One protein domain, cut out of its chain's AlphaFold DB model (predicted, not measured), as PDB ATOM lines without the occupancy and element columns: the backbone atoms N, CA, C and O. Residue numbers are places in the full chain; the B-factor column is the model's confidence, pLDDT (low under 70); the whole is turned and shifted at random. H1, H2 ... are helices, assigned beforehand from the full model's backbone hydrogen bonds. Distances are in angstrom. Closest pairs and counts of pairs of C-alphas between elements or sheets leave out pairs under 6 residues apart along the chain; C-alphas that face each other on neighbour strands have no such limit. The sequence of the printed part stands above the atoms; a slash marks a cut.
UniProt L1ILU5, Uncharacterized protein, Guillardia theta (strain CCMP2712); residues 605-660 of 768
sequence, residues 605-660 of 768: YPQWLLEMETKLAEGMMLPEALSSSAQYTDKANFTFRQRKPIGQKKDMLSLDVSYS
ATOM      1  N   TYR A 605     -22.164 -14.945  68.404       94.56
ATOM      2  CA  TYR A 605     -22.957 -14.522  69.562       94.56
ATOM      3  C   TYR A 605     -24.359 -15.178  69.643       94.56
ATOM      4  O   TYR A 605     -24.732 -15.630  70.729       94.56
ATOM      5  N   PRO A 606     -25.143 -15.316  68.548       90.44
ATOM      6  CA  PRO A 606     -26.416 -16.043  68.585       90.44
ATOM      7  C   PRO A 606     -26.250 -17.540  68.883       90.44
ATOM      8  O   PRO A 606     -27.061 -18.109  69.611       90.44
ATOM      9  N   GLN A 607     -25.187 -18.170  68.368       92.00
ATOM     10  CA  GLN A 607     -24.887 -19.582  68.624       92.00
ATOM     11  C   GLN A 607     -24.527 -19.819  70.099       92.00
ATOM     12  O   GLN A 607     -24.960 -20.810  70.681       92.00
ATOM     13  N   TRP A 608     -23.809 -18.883  70.730       94.12
ATOM     14  CA  TRP A 608     -23.546 -18.935  72.170       94.12
ATOM     15  C   TRP A 608     -24.835 -18.892  72.996       94.12
ATOM     16  O   TRP A 608     -25.007 -19.708  73.896       94.12
ATOM     17  N   LEU A 609     -25.778 -18.002  72.658       91.00
ATOM     18  CA  LEU A 609     -27.078 -17.936  73.342       91.00
ATOM     19  C   LEU A 609     -27.888 -19.235  73.199       91.00
ATOM     20  O   LEU A 609     -28.560 -19.630  74.149       91.00
ATOM     21  N   LEU A 610     -27.810 -19.910  72.047       89.94
ATOM     22  CA  LEU A 610     -28.491 -21.187  71.804       89.94
ATOM     23  C   LEU A 610     -27.868 -22.347  72.603       89.94
ATOM     24  O   LEU A 610     -28.582 -23.159  73.194       89.94
ATOM     25  N   GLU A 611     -26.536 -22.427  72.651       94.06
ATOM     26  CA  GLU A 611     -25.836 -23.425  73.473       94.06
ATOM     27  C   GLU A 611     -26.057 -23.173  74.971       94.06
ATOM     28  O   GLU A 611     -26.240 -24.123  75.731       94.06
ATOM     29  N   MET A 612     -26.130 -21.905  75.383       92.19
ATOM     30  CA  MET A 612     -26.510 -21.494  76.734       92.19
ATOM     31  C   MET A 612     -27.947 -21.924  77.077       92.19
ATOM     32  O   MET A 612     -28.153 -22.580  78.095       92.19
ATOM     33  N   GLU A 613     -28.940 -21.625  76.222       89.50
ATOM     34  CA  GLU A 613     -30.335 -22.090  76.378       89.50
ATOM     35  C   GLU A 613     -30.390 -23.616  76.570       89.50
ATOM     36  O   GLU A 613     -31.059 -24.099  77.482       89.50
ATOM     37  N   THR A 614     -29.631 -24.359  75.758       91.62
ATOM     38  CA  THR A 614     -29.576 -25.830  75.797       91.62
ATOM     39  C   THR A 614     -29.020 -26.343  77.129       91.62
ATOM     40  O   THR A 614     -29.682 -27.135  77.794       91.62
ATOM     41  N   LYS A 615     -27.863 -25.839  77.580       92.81
ATOM     42  CA  LYS A 615     -27.242 -26.254  78.854       92.81
ATOM     43  C   LYS A 615     -28.135 -25.975  80.064       92.81
ATOM     44  O   LYS A 615     -28.251 -26.814  80.956       92.81
ATOM     45  N   LEU A 616     -28.792 -24.813  80.094       90.50
ATOM     46  CA  LEU A 616     -29.714 -24.466  81.180       90.50
ATOM     47  C   LEU A 616     -30.987 -25.336  81.159       90.50
ATOM     48  O   LEU A 616     -31.525 -25.647  82.220       90.50
ATOM     49  N   ALA A 617     -31.451 -25.759  79.977       87.88
ATOM     50  CA  ALA A 617     -32.560 -26.709  79.832       87.88
ATOM     51  C   ALA A 617     -32.177 -28.146  80.240       87.88
ATOM     52  O   ALA A 617     -33.017 -28.879  80.759       87.88
ATOM     53  N   GLU A 618     -30.907 -28.529  80.071       91.12
ATOM     54  CA  GLU A 618     -30.320 -29.783  80.575       91.12
ATOM     55  C   GLU A 618     -30.086 -29.776  82.102       91.12
ATOM     56  O   GLU A 618     -29.714 -30.799  82.676       91.12
ATOM     57  N   GLY A 619     -30.351 -28.651  82.778       89.88
ATOM     58  CA  GLY A 619     -30.297 -28.520  84.237       89.88
ATOM     59  C   GLY A 619     -29.000 -27.932  84.798       89.88
ATOM     60  O   GLY A 619     -28.866 -27.864  86.018       89.88
ATOM     61  N   MET A 620     -28.069 -27.483  83.948       90.88
ATOM     62  CA  MET A 620     -26.874 -26.752  84.389       90.88
ATOM     63  C   MET A 620     -27.271 -25.414  85.028       90.88
ATOM     64  O   MET A 620     -28.141 -24.703  84.517       90.88
ATOM     65  N   MET A 621     -26.625 -25.039  86.132       89.50
ATOM     66  CA  MET A 621     -26.910 -23.773  86.805       89.50
ATOM     67  C   MET A 621     -26.217 -22.599  86.102       89.50
ATOM     68  O   MET A 621     -25.139 -22.744  85.527       89.50
ATOM     69  N   LEU A 622     -26.801 -21.397  86.197       89.88
ATOM     70  CA  LEU A 622     -26.243 -20.196  85.557       89.88
ATOM     71  C   LEU A 622     -24.751 -19.941  85.884       89.88
ATOM     72  O   LEU A 622     -24.012 -19.649  84.946       89.88
ATOM     73  N   PRO A 623     -24.269 -20.055  87.141       89.62
ATOM     74  CA  PRO A 623     -22.854 -19.828  87.448       89.62
ATOM     75  C   PRO A 623     -21.932 -20.884  86.828       89.62
ATOM     76  O   PRO A 623     -20.832 -20.556  86.404       89.62
ATOM     77  N   GLU A 624     -22.388 -22.136  86.730       90.88
ATOM     78  CA  GLU A 624     -21.630 -23.231  86.114       90.88
ATOM     79  C   GLU A 624     -21.489 -22.974  84.610       90.88
ATOM     80  O   GLU A 624     -20.377 -22.962  84.082       90.88
ATOM     81  N   ALA A 625     -22.599 -22.632  83.948       92.38
ATOM     82  CA  ALA A 625     -22.668 -22.337  82.519       92.38
ATOM     83  C   ALA A 625     -21.840 -21.109  82.075       92.38
ATOM     84  O   ALA A 625     -21.535 -20.975  80.888       92.38
ATOM     85  N   LEU A 626     -21.468 -20.223  83.006       92.69
ATOM     86  CA  LEU A 626     -20.618 -19.042  82.784       92.69
ATOM     87  C   LEU A 626     -19.162 -19.232  83.253       92.69
ATOM     88  O   LEU A 626     -18.380 -18.285  83.158       92.69
ATOM     89  N   SER A 627     -18.822 -20.417  83.768       90.62
ATOM     90  CA  SER A 627     -17.508 -20.759  84.327       90.62
ATOM     91  C   SER A 627     -16.739 -21.758  83.457       90.62
ATOM     92  O   SER A 627     -17.301 -22.405  82.570       90.62
ATOM     93  N   SER A 628     -15.456 -21.949  83.767       89.69
ATOM     94  CA  SER A 628     -14.542 -22.841  83.046       89.69
ATOM     95  C   SER A 628     -14.955 -24.320  83.081       89.69
ATOM     96  O   SER A 628     -14.460 -25.110  82.277       89.69
ATOM     97  N   SER A 629     -15.914 -24.692  83.938       90.19
ATOM     98  CA  SER A 629     -16.574 -26.007  83.911       90.19
ATOM     99  C   SER A 629     -17.474 -26.220  82.682       90.19
ATOM    100  O   SER A 629     -17.704 -27.362  82.278       90.19
ATOM    101  N   ALA A 630     -17.954 -25.146  82.049       94.25
ATOM    102  CA  ALA A 630     -18.734 -25.209  80.824       94.25
ATOM    103  C   ALA A 630     -17.835 -25.224  79.577       94.25
ATOM    104  O   ALA A 630     -16.932 -24.398  79.406       94.25
ATOM    105  N   GLN A 631     -18.136 -26.152  78.665       95.69
ATOM    106  CA  GLN A 631     -17.538 -26.220  77.333       95.69
ATOM    107  C   GLN A 631     -18.565 -25.885  76.247       95.69
ATOM    108  O   GLN A 631     -19.638 -26.492  76.180       95.69
ATOM    109  N   TYR A 632     -18.203 -24.940  75.385       96.44
ATOM    110  CA  TYR A 632     -18.963 -24.480  74.224       96.44
ATOM    111  C   TYR A 632     -18.260 -24.875  72.919       96.44
ATOM    112  O   TYR A 632     -17.072 -25.209  72.914       96.44
ATOM    113  N   THR A 633     -18.964 -24.836  71.790       95.50
ATOM    114  CA  THR A 633     -18.332 -25.076  70.483       95.50
ATOM    115  C   THR A 633     -17.543 -23.853  69.998       95.50
ATOM    116  O   THR A 633     -17.866 -22.720  70.353       95.50
ATOM    117  N   ASP A 634     -16.557 -24.034  69.107       93.62
ATOM    118  CA  ASP A 634     -15.907 -22.892  68.429       93.62
ATOM    119  C   ASP A 634     -16.926 -21.982  67.718       93.62
ATOM    120  O   ASP A 634     -16.765 -20.762  67.687       93.62
ATOM    121  N   LYS A 635     -18.040 -22.540  67.219       93.94
ATOM    122  CA  LYS A 635     -19.109 -21.757  66.580       93.94
ATOM    123  C   LYS A 635     -19.757 -20.762  67.550       93.94
ATOM    124  O   LYS A 635     -20.137 -19.690  67.099       93.94
ATOM    125  N   ALA A 636     -19.802 -21.075  68.846       94.94
ATOM    126  CA  ALA A 636     -20.223 -20.181  69.926       94.94
ATOM    127  C   ALA A 636     -19.100 -19.265  70.464       94.94
ATOM    128  O   ALA A 636     -19.368 -18.395  71.290       94.94
ATOM    129  N   ASN A 637     -17.847 -19.416  70.018       95.00
ATOM    130  CA  ASN A 637     -16.710 -18.632  70.508       95.00
ATOM    131  C   ASN A 637     -16.727 -17.188  69.985       95.00
ATOM    132  O   ASN A 637     -16.071 -16.856  68.996       95.00
ATOM    133  N   PHE A 638     -17.499 -16.329  70.656       94.75
ATOM    134  CA  PHE A 638     -17.632 -14.905  70.340       94.75
ATOM    135  C   PHE A 638     -16.552 -14.030  71.004       94.75
ATOM    136  O   PHE A 638     -16.404 -12.863  70.654       94.75
ATOM    137  N   THR A 639     -15.783 -14.564  71.956       92.69
ATOM    138  CA  THR A 639     -14.670 -13.853  72.613       92.69
ATOM    139  C   THR A 639     -13.336 -14.024  71.877       92.69
ATOM    140  O   THR A 639     -12.348 -13.376  72.229       92.69
ATOM    141  N   PHE A 640     -13.297 -14.864  70.838       89.94
ATOM    142  CA  PHE A 640     -12.100 -15.207  70.073       89.94
ATOM    143  C   PHE A 640     -11.314 -13.983  69.573       89.94
ATOM    144  O   PHE A 640     -11.789 -13.237  68.714       89.94
ATOM    145  N   ARG A 641     -10.099 -13.785  70.113       87.94
ATOM    146  CA  ARG A 641      -9.187 -12.653  69.821       87.94
ATOM    147  C   ARG A 641      -9.859 -11.266  69.877       87.94
ATOM    148  O   ARG A 641      -9.353 -10.292  69.313       87.94
ATOM    149  N   GLN A 642     -10.995 -11.155  70.566       89.38
ATOM    150  CA  GLN A 642     -11.816  -9.953  70.597       89.38
ATOM    151  C   GLN A 642     -11.231  -8.934  71.587       89.38
ATOM    152  O   GLN A 642     -10.763  -9.271  72.672       89.38
ATOM    153  N   ARG A 643     -11.228  -7.660  71.185       84.31
ATOM    154  CA  ARG A 643     -10.618  -6.538  71.925       84.31
ATOM    155  C   ARG A 643     -11.638  -5.580  72.524       84.31
ATOM    156  O   ARG A 643     -11.277  -4.709  73.317       84.31
ATOM    157  N   LYS A 644     -12.900  -5.698  72.117       89.75
ATOM    158  CA  LYS A 644     -14.017  -5.002  72.748       89.75
ATOM    159  C   LYS A 644     -14.353  -5.672  74.083       89.75
ATOM    160  O   LYS A 644     -14.361  -6.898  74.147       89.75
ATOM    161  N   PRO A 645     -14.668  -4.896  75.133       89.88
ATOM    162  CA  PRO A 645     -15.142  -5.455  76.392       89.88
ATOM    163  C   PRO A 645     -16.526  -6.096  76.227       89.88
ATOM    164  O   PRO A 645     -17.310  -5.687  75.364       89.88
ATOM    165  N   ILE A 646     -16.837  -7.041  77.111       90.44
ATOM    166  CA  ILE A 646     -18.205  -7.477  77.401       90.44
ATOM    167  C   ILE A 646     -18.835  -6.433  78.338       90.44
ATOM    168  O   ILE A 646     -18.203  -6.008  79.308       90.44
ATOM    169  N   GLY A 647     -20.063  -5.993  78.057       86.75
ATOM    170  CA  GLY A 647     -20.734  -4.948  78.842       86.75
ATOM    171  C   GLY A 647     -20.096  -3.561  78.680       86.75
ATOM    172  O   GLY A 647     -19.345  -3.297  77.737       86.75
ATOM    173  N   GLN A 648     -20.391  -2.604  79.567       77.44
ATOM    174  CA  GLN A 648     -19.745  -1.292  79.476       77.44
ATOM    175  C   GLN A 648     -18.255  -1.416  79.823       77.44
ATOM    176  O   GLN A 648     -17.854  -2.166  80.704       77.44
ATOM    177  N   LYS A 649     -17.413  -0.574  79.207       70.31
ATOM    178  CA  LYS A 649     -15.948  -0.563  79.405       70.31
ATOM    179  C   LYS A 649     -15.475  -0.482  80.875       70.31
ATOM    180  O   LYS A 649     -14.311  -0.752  81.146       70.31
ATOM    181  N   LYS A 650     -16.334  -0.061  81.810       68.25
ATOM    182  CA  LYS A 650     -16.026   0.036  83.248       68.25
ATOM    183  C   LYS A 650     -16.500  -1.165  84.076       68.25
ATOM    184  O   LYS A 650     -16.129  -1.235  85.240       68.25
ATOM    185  N   ASP A 651     -17.293  -2.069  83.506       69.44
ATOM    186  CA  ASP A 651     -17.895  -3.186  84.246       69.44
ATOM    187  C   ASP A 651     -16.904  -4.328  84.492       69.44
ATOM    188  O   ASP A 651     -17.112  -5.130  85.403       69.44
ATOM    189  N   MET A 652     -15.816  -4.356  83.706       73.25
ATOM    190  CA  MET A 652     -14.727  -5.338  83.774       73.25
ATOM    191  C   MET A 652     -15.233  -6.789  83.729       73.25
ATOM    192  O   MET A 652     -14.677  -7.664  84.383       73.25
ATOM    193  N   LEU A 653     -16.307  -7.035  82.970       83.50
ATOM    194  CA  LEU A 653     -16.873  -8.369  82.812       83.50
ATOM    195  C   LEU A 653     -15.945  -9.251  81.973       83.50
ATOM    196  O   LEU A 653     -15.513  -8.864  80.884       83.50
ATOM    197  N   SER A 654     -15.720 -10.463  82.464       85.50
ATOM    198  CA  SER A 654     -15.040 -11.553  81.776       85.50
ATOM    199  C   SER A 654     -15.970 -12.760  81.733       85.50
ATOM    200  O   SER A 654     -16.594 -13.085  82.740       85.50
ATOM    201  N   LEU A 655     -16.045 -13.425  80.582       90.06
ATOM    202  CA  LEU A 655     -16.671 -14.736  80.461       90.06
ATOM    203  C   LEU A 655     -15.554 -15.784  80.510       90.06
ATOM    204  O   LEU A 655     -14.796 -15.909  79.547       90.06
ATOM    205  N   ASP A 656     -15.438 -16.482  81.634       89.31
ATOM    206  CA  ASP A 656     -14.466 -17.558  81.840       89.31
ATOM    207  C   ASP A 656     -15.099 -18.880  81.403       89.31
ATOM    208  O   ASP A 656     -15.638 -19.587  82.231       89.31
ATOM    209  N   VAL A 657     -15.127 -19.199  80.107       92.06
ATOM    210  CA  VAL A 657     -15.657 -20.491  79.618       92.06
ATOM    211  C   VAL A 657     -14.688 -21.132  78.638       92.06
ATOM    212  O   VAL A 657     -13.954 -20.442  77.927       92.06
ATOM    213  N   SER A 658     -14.712 -22.463  78.561       92.12
ATOM    214  CA  SER A 658     -13.886 -23.197  77.604       92.12
ATOM    215  C   SER A 658     -14.591 -23.344  76.250       92.12
ATOM    216  O   SER A 658     -15.812 -23.497  76.168       92.12
ATOM    217  N   TYR A 659     -13.809 -23.334  75.170       94.00
ATOM    218  CA  TYR A 659     -14.297 -23.558  73.809       94.00
ATOM    219  C   TYR A 659     -13.560 -24.731  73.163       94.00
ATOM    220  O   TYR A 659     -12.346 -24.882  73.326       94.00
ATOM    221  N   SER A 660     -14.275 -25.553  72.396       93.25
ATOM    222  CA  SER A 660     -13.632 -26.511  71.497       93.25
ATOM    223  C   SER A 660     -12.808 -25.773  70.437       93.25
ATOM    224  O   SER A 660     -13.154 -24.667  70.025       93.25
TER     225      SER A 660
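AT A GLANCE: This is residues 605 to 660 of the 768 residues of an uncharacterized protein of Guillardia theta (strain CCMP2712) (UniProt L1ILU5). Little regular structure: a helix, H1, with one short helical turn, H2, packed on it, then a long loop that runs out to a free tip and folds back, so that residues 658 to 659 pair side by side with residues 631 to 632, parallel. Residues 647 to 652 stick out. The printed part has 56 residues, with H1 then H2 and no named strand; the class is all helix, though the named elements hold only 17 residues. It is compact, with a radius of gyration of the C-alphas of 11.4 A, yet elongated, spanning 33 by 21 by 18 A.

IN THESE COORDINATES: H1, residues 605 to 617, is 18.6 A long and begins at C-alpha 605 (-22.957, -14.522, 69.562). H2, residues 622 to 625, ends at C-alpha 625 (-22.668, -22.337, 82.519).

HOW THE PARTS SIT: H1 touches H2 with residues 612 to 616 alone; the closest C-alphas, of Met 612 and Ala 625, are 7.0 A apart. In H1 every O i to N i+4 pair is within hydrogen-bond range; H2 is too short for such a pair.

THE WHOLE: The C-alphas farthest apart, of Glu 618 and Lys 650, are 33.2 A apart. The printed part has no cut, and the H1 to H2 link is tight. Residues 650 to 651 have pLDDT under 70.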